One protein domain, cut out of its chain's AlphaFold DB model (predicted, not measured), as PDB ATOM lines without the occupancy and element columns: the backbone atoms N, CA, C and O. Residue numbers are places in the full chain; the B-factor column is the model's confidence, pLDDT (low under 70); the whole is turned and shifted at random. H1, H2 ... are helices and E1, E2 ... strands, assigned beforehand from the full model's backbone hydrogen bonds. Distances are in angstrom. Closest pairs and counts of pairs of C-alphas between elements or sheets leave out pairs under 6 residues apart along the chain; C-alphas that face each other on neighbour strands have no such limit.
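Overview. This is residues 61 to 149 of the 173 residues of the protein "uncharacterized protein LOC113215030" of Frankliniella occidentalis (UniProt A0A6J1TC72). One long helix, H3, starts at a small sheet of three short strands and runs away from it, its residues 133 to 149 sticking out as a bare arm. The short helix H1 packs side by side with residues 118 to 129 of H3, and the small helix H2 packs on H1. The printed part has 89 residues, with three named helices and three strands in the order H1 E1 E2 H2 E3 H3; the sheet runs E1 E2 E3, antiparallel throughout, and the class is mostly helix. The whole is loose and flat, with a radius of gyration of the C-alphas of 17.6 A and spans of 59 by 35 by 14 A.

Along the chain. H1, residues 61 to 70, begins at C-alpha 61 (26.120, 28.024, 32.134) and is 14.3 A long. E1 is residues 72 to 75, E2 residues 85 to 89, 13.2 A, H2 residues 99 to 102 and E3 residues 107 to 109. H3, residues 114 to 149, runs 51.5 A to C-alpha 149 (55.775, 22.545, 19.140).

Arrangement. E1 and E2 form a hairpin, antiparallel at 147 degrees, with N 73 and O 88 2.8 A apart, within hydrogen-bond range. E2 and E3 are antiparallel at 163 degrees, with N 87 and O 107 at 2.9 A. H3 only grazes the sheet, with residues 114 to 118. H1 touches residues 118 to 129 of H3 at a shallow tilt of 30 degrees, opposite ways; the closest C-alphas, of Ala 62 and Gly 129, are 5.5 A apart. H1 touches H2, closest at the C-alphas of Ser 68 and Ala 102, 4.3 A. H2 and H3 are apart. Each O i to N i+4 pair is within range in H1, 30 of 32 in H3; H2 is too short for one.

Size, cuts and confidence. The farthest C-alphas, of Val 80 and Ser 149, are 59.8 A apart. The printed part has no cut and no long link. Its mean pLDDT is 75.7; residues 76 to 84, 90 to 106 and 110 to 112 are under 70.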
ATOM      1  N   PHE A  61      27.582  27.923  32.127       89.50
ATOM      2  CA  PHE A  61      26.120  28.024  32.134       89.50
ATOM      3  C   PHE A  61      25.465  26.827  32.828       89.50
ATOM      4  O   PHE A  61      24.577  27.021  33.653       89.50
ATOM      5  N   ALA A  62      25.931  25.605  32.559       89.69
ATOM      6  CA  ALA A  62      25.441  24.411  33.245       89.69
ATOM      7  C   ALA A  62      25.639  24.501  34.768       89.69
ATOM      8  O   ALA A  62      24.699  24.253  35.520       89.69
ATOM      9  N   MET A  63      26.822  24.915  35.231       86.62
ATOM     10  CA  MET A  63      27.089  25.094  36.661       86.62
ATOM     11  C   MET A  63      26.225  26.192  37.285       86.62
ATOM     12  O   MET A  63      25.666  25.985  38.358       86.62
ATOM     13  N   LEU A  64      26.069  27.335  36.609       86.81
ATOM     14  CA  LEU A  64      25.207  28.423  37.076       86.81
ATOM     15  C   LEU A  64      23.751  27.969  37.219       86.81
ATOM     16  O   LEU A  64      23.119  28.262  38.232       86.81
ATOM     17  N   HIS A  65      23.236  27.204  36.254       85.81
ATOM     18  CA  HIS A  65      21.888  26.643  36.329       85.81
ATOM     19  C   HIS A  65      21.729  25.663  37.488       85.81
ATOM     20  O   HIS A  65      20.719  25.722  38.184       85.81
ATOM     21  N   VAL A  66      22.713  24.793  37.732       85.69
ATOM     22  CA  VAL A  66      22.678  23.887  38.887       85.69
ATOM     23  C   VAL A  66      22.681  24.696  40.183       85.69
ATOM     24  O   VAL A  66      21.812  24.488  41.019       85.69
ATOM     25  N   VAL A  67      23.577  25.671  40.338       82.94
ATOM     26  CA  VAL A  67      23.630  26.514  41.545       82.94
ATOM     27  C   VAL A  67      22.321  27.280  41.768       82.94
ATOM     28  O   VAL A  67      21.839  27.339  42.899       82.94
ATOM     29  N   SER A  68      21.716  27.824  40.707       79.50
ATOM     30  CA  SER A  68      20.398  28.473  40.768       79.50
ATOM     31  C   SER A  68      19.311  27.494  41.224       79.50
ATOM     32  O   SER A  68      18.526  27.831  42.110       79.50
ATOM     33  N   LEU A  69      19.326  26.258  40.711       78.50
ATOM     34  CA  LEU A  69      18.377  25.215  41.102       78.50
ATOM     35  C   LEU A  69      18.494  24.877  42.596       78.50
ATOM     36  O   LEU A  69      17.485  24.852  43.294       78.50
ATOM     37  N   TRP A  70      19.720  24.707  43.103       77.44
ATOM     38  CA  TRP A  70      19.994  24.433  44.522       77.44
ATOM     39  C   TRP A  70      19.592  25.591  45.452       77.44
ATOM     40  O   TRP A  70      19.322  25.369  46.631       77.44
ATOM     41  N   GLY A  71      19.568  26.826  44.943       71.94
ATOM     42  CA  GLY A  71      19.120  28.018  45.673       71.94
ATOM     43  C   GLY A  71      17.616  28.302  45.571       71.94
ATOM     44  O   GLY A  71      17.140  29.277  46.162       71.94
ATOM     45  N   SER A  72      16.867  27.493  44.820       72.50
ATOM     46  CA  SER A  72      15.427  27.651  44.614       72.50
ATOM     47  C   SER A  72      14.624  26.675  45.474       72.50
ATOM     48  O   SER A  72      15.058  25.559  45.739       72.50
ATOM     49  N   ALA A  73      13.453  27.106  45.934       76.62
ATOM     50  CA  ALA A  73      12.483  26.249  46.596       76.62
ATOM     51  C   ALA A  73      11.355  25.945  45.603       76.62
ATOM     52  O   ALA A  73      10.640  26.848  45.159       76.62
ATOM     53  N   CYS A  74      11.196  24.674  45.242       73.31
ATOM     54  CA  CYS A  74      10.164  24.238  44.306       73.31
ATOM     55  C   CYS A  74       8.918  23.728  45.050       73.31
ATOM     56  O   CYS A  74       9.002  22.960  46.010       73.31
ATOM     57  N   GLN A  75       7.736  24.153  44.600       74.50
ATOM     58  CA  GLN A  75       6.441  23.668  45.085       74.50
ATOM     59  C   GLN A  75       5.568  23.207  43.904       74.50
ATOM     60  O   GLN A  75       5.627  23.831  42.838       74.50
ATOM     61  N   PRO A  76       4.726  22.163  44.084       58.97
ATOM     62  CA  PRO A  76       4.439  21.434  45.331       58.97
ATOM     63  C   PRO A  76       5.404  20.264  45.628       58.97
ATOM     64  O   PRO A  76       5.714  19.453  44.766       58.97
ATOM     65  N   ALA A  77       5.791  20.103  46.899       55.34
ATOM     66  CA  ALA A  77       6.686  19.042  47.394       55.34
ATOM     67  C   ALA A  77       6.062  17.623  47.445       55.34
ATOM     68  O   ALA A  77       6.639  16.708  48.030       55.34
ATOM     69  N   LYS A  78       4.858  17.424  46.888       50.97
ATOM     70  CA  LYS A  78       4.153  16.130  46.899       50.97
ATOM     71  C   LYS A  78       4.160  15.505  45.507       50.97
ATOM     72  O   LYS A  78       3.920  16.200  44.528       50.97
ATOM     73  N   GLN A  79       4.386  14.187  45.463       51.31
ATOM     74  CA  GLN A  79       4.331  13.298  44.292       51.31
ATOM     75  C   GLN A  79       2.929  13.271  43.654       51.31
ATOM     76  O   GLN A  79       2.220  12.267  43.710       51.31
ATOM     77  N   VAL A  80       2.482  14.382  43.083       54.72
ATOM     78  CA  VAL A  80       1.266  14.413  42.277       54.72
ATOM     79  C   VAL A  80       1.717  14.391  40.826       54.72
ATOM     80  O   VAL A  80       2.202  15.393  40.306       54.72
ATOM     81  N   ALA A  81       1.597  13.220  40.200       47.38
ATOM     82  CA  ALA A  81       1.922  12.955  38.801       47.38
ATOM     83  C   ALA A  81       0.932  13.667  37.855       47.38
ATOM     84  O   ALA A  81       0.120  13.012  37.215       47.38
ATOM     85  N   ASN A  82       0.905  15.005  37.887       52.50
ATOM     86  CA  ASN A  82       0.297  15.906  36.891       52.50
ATOM     87  C   ASN A  82       0.368  17.398  37.287       52.50
ATOM     88  O   ASN A  82      -0.367  18.221  36.742       52.50
ATOM     89  N   ALA A  83       1.169  17.765  38.292       57.53
ATOM     90  CA  ALA A  83       1.237  19.143  38.763       57.53
ATOM     91  C   ALA A  83       2.390  19.893  38.088       57.53
ATOM     92  O   ALA A  83       3.528  19.429  38.099       57.53
ATOM     93  N   THR A  84       2.092  21.080  37.560       66.44
ATOM     94  CA  THR A  84       3.097  22.033  37.091       66.44
ATOM     95  C   THR A  84       4.032  22.389  38.247       66.44
ATOM     96  O   THR A  84       3.589  22.875  39.293       66.44
ATOM     97  N   CYS A  85       5.331  22.126  38.095       71.75
ATOM     98  CA  CYS A  85       6.298  22.485  39.124       71.75
ATOM     99  C   CYS A  85       6.677  23.958  38.966       71.75
ATOM    100  O   CYS A  85       7.084  24.393  37.883       71.75
ATOM    101  N   THR A  86       6.554  24.737  40.042       75.56
ATOM    102  CA  THR A  86       7.035  26.121  40.058       75.56
ATOM    103  C   THR A  86       8.170  26.261  41.055       75.56
ATOM    104  O   THR A  86       7.975  26.001  42.243       75.56
ATOM    105  N   CYS A  87       9.334  26.676  40.565       75.06
ATOM    106  CA  CYS A  87      10.505  26.963  41.381       75.06
ATOM    107  C   CYS A  87      10.610  28.473  41.588       75.06
ATOM    108  O   CYS A  87      10.654  29.249  40.626       75.06
ATOM    109  N   GLU A  88      10.599  28.882  42.853       75.88
ATOM    110  CA  GLU A  88      10.782  30.268  43.272       75.88
ATOM    111  C   GLU A  88      12.133  30.373  43.994       75.88
ATOM    112  O   GLU A  88      12.472  29.477  44.774       75.88
ATOM    113  N   PRO A  89      12.950  31.410  43.739       71.69
ATOM    114  CA  PRO A  89      14.194  31.595  44.478       71.69
ATOM    115  C   PRO A  89      13.894  31.649  45.983       71.69
ATOM    116  O   PRO A  89      13.055  32.429  46.432       71.69
ATOM    117  N   ALA A  90      14.578  30.819  46.779       66.81
ATOM    118  CA  ALA A  90      14.322  30.723  48.220       66.81
ATOM    119  C   ALA A  90      14.714  32.010  48.974       66.81
ATOM    120  O   ALA A  90      14.322  32.217  50.124       66.81
ATOM    121  N   TYR A  91      15.494  32.878  48.328       62.41
ATOM    122  CA  TYR A  91      16.014  34.110  48.894       62.41
ATOM    123  C   TYR A  91      15.205  35.320  48.410       62.41
ATOM    124  O   TYR A  91      15.219  35.652  47.227       62.41
ATOM    125  N   LYS A  92      14.505  35.982  49.340       58.75
ATOM    126  CA  LYS A  92      13.697  37.189  49.078       58.75
ATOM    127  C   LYS A  92      14.457  38.503  49.282       58.75
ATOM    128  O   LYS A  92      13.911  39.561  48.990       58.75
ATOM    129  N   ASP A  93      15.690  38.442  49.777       59.81
ATOM    130  CA  ASP A  93      16.499  39.626  50.055       59.81
ATOM    131  C   ASP A  93      17.358  39.999  48.828       59.81
ATOM    132  O   ASP A  93      18.146  39.189  48.346       59.81
ATOM    133  N   PRO A  94      17.265  41.220  48.290       60.75
ATOM    134  CA  PRO A  94      18.074  41.643  47.143       60.75
ATOM    135  C   PRO A  94      19.540  41.968  47.498       60.75
ATOM    136  O   PRO A  94      20.337  42.233  46.603       60.75
ATOM    137  N   ASP A  95      19.916  41.940  48.781       61.34
ATOM    138  CA  ASP A  95      21.173  42.531  49.274       61.34
ATOM    139  C   ASP A  95      22.383  41.567  49.293       61.34
ATOM    140  O   ASP A  95      23.489  41.929  49.695       61.34
ATOM    141  N   ARG A  96      22.214  40.308  48.855       61.19
ATOM    142  CA  ARG A  96      23.338  39.360  48.710       61.19
ATOM    143  C   ARG A  96      23.808  39.280  47.263       61.19
ATOM    144  O   ARG A  96      23.052  38.934  46.363       61.19
ATOM    145  N   SER A  97      25.109  39.473  47.065       61.03
ATOM    146  CA  SER A  97      25.800  39.461  45.766       61.03
ATOM    147  C   SER A  97      25.622  38.183  44.929       61.03
ATOM    148  O   SER A  97      25.782  38.228  43.710       61.03
ATOM    149  N   TRP A  98      25.265  37.048  45.536       59.09
ATOM    150  CA  TRP A  98      25.002  35.801  44.809       59.09
ATOM    151  C   TRP A  98      23.575  35.700  44.242       59.09
ATOM    152  O   TRP A  98      23.350  34.907  43.329       59.09
ATOM    153  N   ALA A  99      22.629  36.530  44.705       57.41
ATOM    154  CA  ALA A  99      21.248  36.552  44.209       57.41
ATOM    155  C   ALA A  99      21.151  36.997  42.736       57.41
ATOM    156  O   ALA A  99      20.222  36.607  42.032       57.41
ATOM    157  N   ILE A 100      22.155  37.733  42.239       59.72
ATOM    158  CA  ILE A 100      22.283  38.138  40.827       59.72
ATOM    159  C   ILE A 100      22.350  36.911  39.900       59.72
ATOM    160  O   ILE A 100      21.825  36.939  38.791       59.72
ATOM    161  N   TRP A 101      22.964  35.817  40.363       58.81
ATOM    162  CA  TRP A 101      23.164  34.592  39.580       58.81
ATOM    163  C   TRP A 101      22.035  33.575  39.755       58.81
ATOM    164  O   TRP A 101      21.875  32.691  38.919       58.81
ATOM    165  N   ALA A 102      21.255  33.694  40.833       59.66
ATOM    166  CA  ALA A 102      20.162  32.775  41.140       59.66
ATOM    167  C   ALA A 102      18.917  33.007  40.268       59.66
ATOM    168  O   ALA A 102      18.082  32.111  40.180       59.66
ATOM    169  N   GLY A 103      18.825  34.155  39.586       57.91
ATOM    170  CA  GLY A 103      17.671  34.531  38.776       57.91
ATOM    171  C   GLY A 103      16.494  34.956  39.654       57.91
ATOM    172  O   GLY A 103      15.972  34.194  40.457       57.91
ATOM    173  N   THR A 104      16.024  36.189  39.484       58.31
ATOM    174  CA  THR A 104      14.830  36.720  40.173       58.31
ATOM    175  C   THR A 104      13.512  36.197  39.587       58.31
ATOM    176  O   THR A 104      12.439  36.680  39.938       58.31
ATOM    177  N   SER A 105      13.579  35.246  38.655       60.47
ATOM    178  CA  SER A 105      12.453  34.835  37.824       60.47
ATOM    179  C   SER A 105      11.901  33.493  38.286       60.47
ATOM    180  O   SER A 105      12.627  32.508  38.391       60.47
ATOM    181  N   ARG A 106      10.588  33.445  38.522       67.00
ATOM    182  CA  ARG A 106       9.860  32.204  38.797       67.00
ATOM    183  C   ARG A 106       9.925  31.299  37.565       67.00
ATOM    184  O   ARG A 106       9.425  31.674  36.504       67.00
ATOM    185  N   HIS A 107      10.518  30.117  37.703       70.62
ATOM    186  CA  HIS A 107      10.604  29.136  36.621       70.62
ATOM    187  C   HIS A 107       9.448  28.138  36.732       70.62
ATOM    188  O   HIS A 107       9.264  27.497  37.768       70.62
ATOM    189  N   VAL A 108       8.645  28.036  35.669       74.06
ATOM    190  CA  VAL A 108       7.518  27.099  35.570       74.06
ATOM    191  C   VAL A 108       7.911  25.972  34.625       74.06
ATOM    192  O   VAL A 108       8.216  26.230  33.461       74.06
ATOM    193  N   TYR A 109       7.881  24.740  35.122       74.69
ATOM    194  CA  TYR A 109       8.120  23.527  34.344       74.69
ATOM    195  C   TYR A 109       6.777  22.810  34.147       74.69
ATOM    196  O   TYR A 109       6.277  22.195  35.094       74.69
ATOM    197  N   PRO A 110       6.141  22.935  32.966       68.06
ATOM    198  CA  PRO A 110       4.793  22.414  32.750       68.06
ATOM    199  C   PRO A 110       4.739  20.883  32.652       68.06
ATOM    200  O   PRO A 110       3.728  20.302  33.027       68.06
ATOM    201  N   ASP A 111       5.829  20.250  32.208       65.81
ATOM    202  CA  ASP A 111       5.856  18.825  31.851       65.81
ATOM    203  C   ASP A 111       6.700  17.949  32.796       65.81
ATOM    204  O   ASP A 111       6.815  16.747  32.571       65.81
ATOM    205  N   LEU A 112       7.328  18.525  33.831       66.69
ATOM    206  CA  LEU A 112       8.184  17.786  34.771       66.69
ATOM    207  C   LEU A 112       7.661  17.884  36.204       66.69
ATOM    208  O   LEU A 112       7.336  18.967  36.700       66.69
ATOM    209  N   SER A 113       7.685  16.751  36.904       73.44
ATOM    210  CA  SER A 113       7.398  16.691  38.338       73.44
ATOM    211  C   SER A 113       8.532  17.357  39.131       73.44
ATOM    212  O   SER A 113       9.700  17.206  38.778       73.44
ATOM    213  N   CYS A 114       8.247  18.020  40.259       72.88
ATOM    214  CA  CYS A 114       9.300  18.631  41.089       72.88
ATOM    215  C   CYS A 114      10.481  17.700  41.473       72.88
ATOM    216  O   CYS A 114      11.618  18.162  41.384       72.88
ATOM    217  N   PRO A 115      10.298  16.401  41.812       71.94
ATOM    218  CA  PRO A 115      11.442  15.511  42.056       71.94
ATOM    219  C   PRO A 115      12.250  15.177  40.789       71.94
ATOM    220  O   PRO A 115      13.447  14.902  40.874       71.94
ATOM    221  N   GLU A 116      11.630  15.209  39.607       74.31
ATOM    222  CA  GLU A 116      12.329  15.002  38.332       74.31
ATOM    223  C   GLU A 116      13.154  16.231  37.952       74.31
ATOM    224  O   GLU A 116      14.272  16.088  37.460       74.31
ATOM    225  N   VAL A 117      12.648  17.436  38.230       74.12
ATOM    226  CA  VAL A 117      13.415  18.676  38.045       74.12
ATOM    227  C   VAL A 117      14.640  18.683  38.960       74.12
ATOM    228  O   VAL A 117      15.739  18.946  38.493       74.12
ATOM    229  N   GLU A 118      14.507  18.341  40.241       73.88
ATOM    230  CA  GLU A 118      15.669  18.363  41.140       73.88
ATOM    231  C   GLU A 118      16.682  17.250  40.839       73.88
ATOM    232  O   GLU A 118      17.887  17.500  40.842       73.88
ATOM    233  N   SER A 119      16.226  16.029  40.539       79.19
ATOM    234  CA  SER A 119      17.136  14.892  40.370       79.19
ATOM    235  C   SER A 119      17.583  14.683  38.924       79.19
ATOM    236  O   SER A 119      18.775  14.508  38.673       79.19
ATOM    237  N   LEU A 120      16.661  14.665  37.959       85.50
ATOM    238  CA  LEU A 120      16.976  14.294  36.577       85.50
ATOM    239  C   LEU A 120      17.705  15.439  35.869       85.50
ATOM    240  O   LEU A 120      18.792  15.236  35.325       85.50
ATOM    241  N   LEU A 121      17.136  16.649  35.925       83.81
ATOM    242  CA  LEU A 121      17.714  17.835  35.284       83.81
ATOM    243  C   LEU A 121      19.104  18.139  35.856       83.81
ATOM    244  O   LEU A 121      20.027  18.412  35.092       83.81
ATOM    245  N   SER A 122      19.284  18.023  37.174       84.12
ATOM    246  CA  SER A 122      20.581  18.260  37.816       84.12
ATOM    247  C   SER A 122      21.654  17.265  37.363       84.12
ATOM    248  O   SER A 122      22.770  17.673  37.029       84.12
ATOM    249  N   VAL A 123      21.323  15.971  37.263       89.06
ATOM    250  CA  VAL A 123      22.259  14.944  36.769       89.06
ATOM    251  C   VAL A 123      22.599  15.172  35.295       89.06
ATOM    252  O   VAL A 123      23.773  15.109  34.923       89.06
ATOM    253  N   LEU A 124      21.605  15.497  34.464       89.12
ATOM    254  CA  LEU A 124      21.793  15.822  33.045       89.12
ATOM    255  C   LEU A 124      22.703  17.044  32.857       89.12
ATOM    256  O   LEU A 124      23.647  16.994  32.065       89.12
ATOM    257  N   LEU A 125      22.462  18.124  33.606       88.25
ATOM    258  CA  LEU A 125      23.279  19.338  33.534       88.25
ATOM    259  C   LEU A 125      24.690  19.110  34.060       88.25
ATOM    260  O   LEU A 125      25.645  19.566  33.435       88.25
ATOM    261  N   THR A 126      24.841  18.387  35.167       88.88
ATOM    262  CA  THR A 126      26.158  18.089  35.742       88.88
ATOM    263  C   THR A 126      26.966  17.193  34.807       88.88
ATOM    264  O   THR A 126      28.135  17.475  34.541       88.88
ATOM    265  N   GLY A 127      26.342  16.155  34.243       91.38
ATOM    266  CA  GLY A 127      26.971  15.273  33.261       91.38
ATOM    267  C   GLY A 127      27.382  16.019  31.991       91.38
ATOM    268  O   GLY A 127      28.515  15.878  31.530       91.38
ATOM    269  N   SER A 128      26.501  16.875  31.466       92.62
ATOM    270  CA  SER A 128      26.808  17.743  30.324       92.62
ATOM    271  C   SER A 128      27.939  18.724  30.647       92.62
ATOM    272  O   SER A 128      28.886  18.858  29.870       92.62
ATOM    273  N   GLY A 129      27.900  19.368  31.813       91.31
ATOM    274  CA  GLY A 129      28.940  20.282  32.276       91.31
ATOM    275  C   GLY A 129      30.301  19.596  32.381       91.31
ATOM    276  O   GLY A 129      31.286  20.116  31.859       91.31
ATOM    277  N   ALA A 130      30.351  18.397  32.967       93.69
ATOM    278  CA  ALA A 130      31.568  17.598  33.074       93.69
ATOM    279  C   ALA A 130      32.106  17.176  31.697       93.69
ATOM    280  O   ALA A 130      33.297  17.334  31.430       93.69
ATOM    281  N   ALA A 131      31.241  16.693  30.800       93.12
ATOM    282  CA  ALA A 131      31.636  16.294  29.451       93.12
ATOM    283  C   ALA A 131      32.204  17.475  28.644       93.12
ATOM    284  O   ALA A 131      33.253  17.344  28.008       93.12
ATOM    285  N   ASN A 132      31.558  18.642  28.719       93.69
ATOM    286  CA  ASN A 132      32.042  19.864  28.082       93.69
ATOM    287  C   ASN A 132      33.359  20.340  28.705       93.69
ATOM    288  O   ASN A 132      34.282  20.693  27.979       93.69
ATOM    289  N   LEU A 133      33.507  20.283  30.028       92.56
ATOM    290  CA  LEU A 133      34.753  20.663  30.691       92.56
ATOM    291  C   LEU A 133      35.920  19.761  30.262       92.56
ATOM    292  O   LEU A 133      36.988  20.265  29.918       92.56
ATOM    293  N   VAL A 134      35.710  18.442  30.195       95.00
ATOM    294  CA  VAL A 134      36.717  17.496  29.682       95.00
ATOM    295  C   VAL A 134      37.039  17.783  28.213       95.00
ATOM    296  O   VAL A 134      38.214  17.841  27.846       95.00
ATOM    297  N   GLY A 135      36.026  18.020  27.377       91.69
ATOM    298  CA  GLY A 135      36.215  18.391  25.971       91.69
ATOM    299  C   GLY A 135      37.019  19.685  25.807       91.69
ATOM    300  O   GLY A 135      37.963  19.734  25.017       91.69
ATOM    301  N   GLY A 136      36.707  20.703  26.609       91.56
ATOM    302  CA  GLY A 136      37.415  21.978  26.635       91.56
ATOM    303  C   GLY A 136      38.864  21.841  27.097       91.56
ATOM    304  O   GLY A 136      39.755  22.415  26.472       91.56
ATOM    305  N   LEU A 137      39.127  21.027  28.126       93.69
ATOM    306  CA  LEU A 137      40.485  20.733  28.594       93.69
ATOM    307  C   LEU A 137      41.313  20.015  27.526       93.69
ATOM    308  O   LEU A 137      42.451  20.411  27.277       93.69
ATOM    309  N   LEU A 138      40.754  18.999  26.866       93.31
ATOM    310  CA  LEU A 138      41.444  18.270  25.798       93.31
ATOM    311  C   LEU A 138      41.738  19.172  24.590       93.31
ATOM    312  O   LEU A 138      42.849  19.149  24.056       93.31
ATOM    313  N   ALA A 139      40.772  19.999  24.181       92.19
ATOM    314  CA  ALA A 139      40.941  20.945  23.081       92.19
ATOM    315  C   ALA A 139      41.957  22.051  23.420       92.19
ATOM    316  O   ALA A 139      42.833  22.362  22.610       92.19
ATOM    317  N   GLY A 140      41.904  22.600  24.636       90.31
ATOM    318  CA  GLY A 140      42.881  23.571  25.128       90.31
ATOM    319  C   GLY A 140      44.288  22.978  25.212       90.31
ATOM    320  O   GLY A 140      45.250  23.588  24.741       90.31
ATOM    321  N   TRP A 141      44.410  21.749  25.718       92.88
ATOM    322  CA  TRP A 141      45.675  21.015  25.765       92.88
ATOM    323  C   TRP A 141      46.275  20.809  24.373       92.88
ATOM    324  O   TRP A 141      47.471  21.027  24.171       92.88
ATOM    325  N   TYR A 142      45.448  20.453  23.386       91.62
ATOM    326  CA  TYR A 142      45.874  20.343  21.992       91.62
ATOM    327  C   TYR A 142      46.455  21.661  21.457       91.62
ATOM    328  O   TYR A 142      47.529  21.657  20.850       91.62
ATOM    329  N   VAL A 143      45.789  22.793  21.712       89.81
ATOM    330  CA  VAL A 143      46.275  24.118  21.288       89.81
ATOM    331  C   VAL A 143      47.594  24.468  21.983       89.81
ATOM    332  O   VAL A 143      48.516  24.949  21.324       89.81
ATOM    333  N   LEU A 144      47.730  24.170  23.279       89.94
ATOM    334  CA  LEU A 144      48.972  24.391  24.027       89.94
ATOM    335  C   LEU A 144      50.130  23.550  23.483       89.94
ATOM    336  O   LEU A 144      51.218  24.082  23.262       89.94
ATOM    337  N   LEU A 145      49.910  22.260  23.220       89.31
ATOM    338  CA  LEU A 145      50.915  21.397  22.593       89.31
ATOM    339  C   LEU A 145      51.311  21.919  21.209       89.31
ATOM    340  O   LEU A 145      52.498  21.954  20.879       89.31
ATOM    341  N   HIS A 146      50.335  22.367  20.419       85.94
ATOM    342  CA  HIS A 146      50.597  22.959  19.112       85.94
ATOM    343  C   HIS A 146      51.447  24.231  19.227       85.94
ATOM    344  O   HIS A 146      52.402  24.411  18.469       85.94
ATOM    345  N   TRP A 147      51.141  25.082  20.208       84.88
ATOM    346  CA  TRP A 147      51.906  26.291  20.495       84.88
ATOM    347  C   TRP A 147      53.337  25.955  20.916       84.88
ATOM    348  O   TRP A 147      54.283  26.510  20.371       84.88
ATOM    349  N   ARG A 148      53.523  24.990  21.823       85.12
ATOM    350  CA  ARG A 148      54.850  24.554  22.291       85.12
ATOM    351  C   ARG A 148      55.695  23.957  21.166       85.12
ATOM    352  O   ARG A 148      56.876  24.278  21.075       85.12
ATOM    353  N   SER A 149      55.088  23.163  20.281       80.62
ATOM    354  CA  SER A 149      55.775  22.545  19.140       80.62
ATOM    355  C   SER A 149      56.328  23.562  18.137       80.62
ATOM    356  O   SER A 149      57.286  23.243  17.440       80.62
TER     357      SER A 149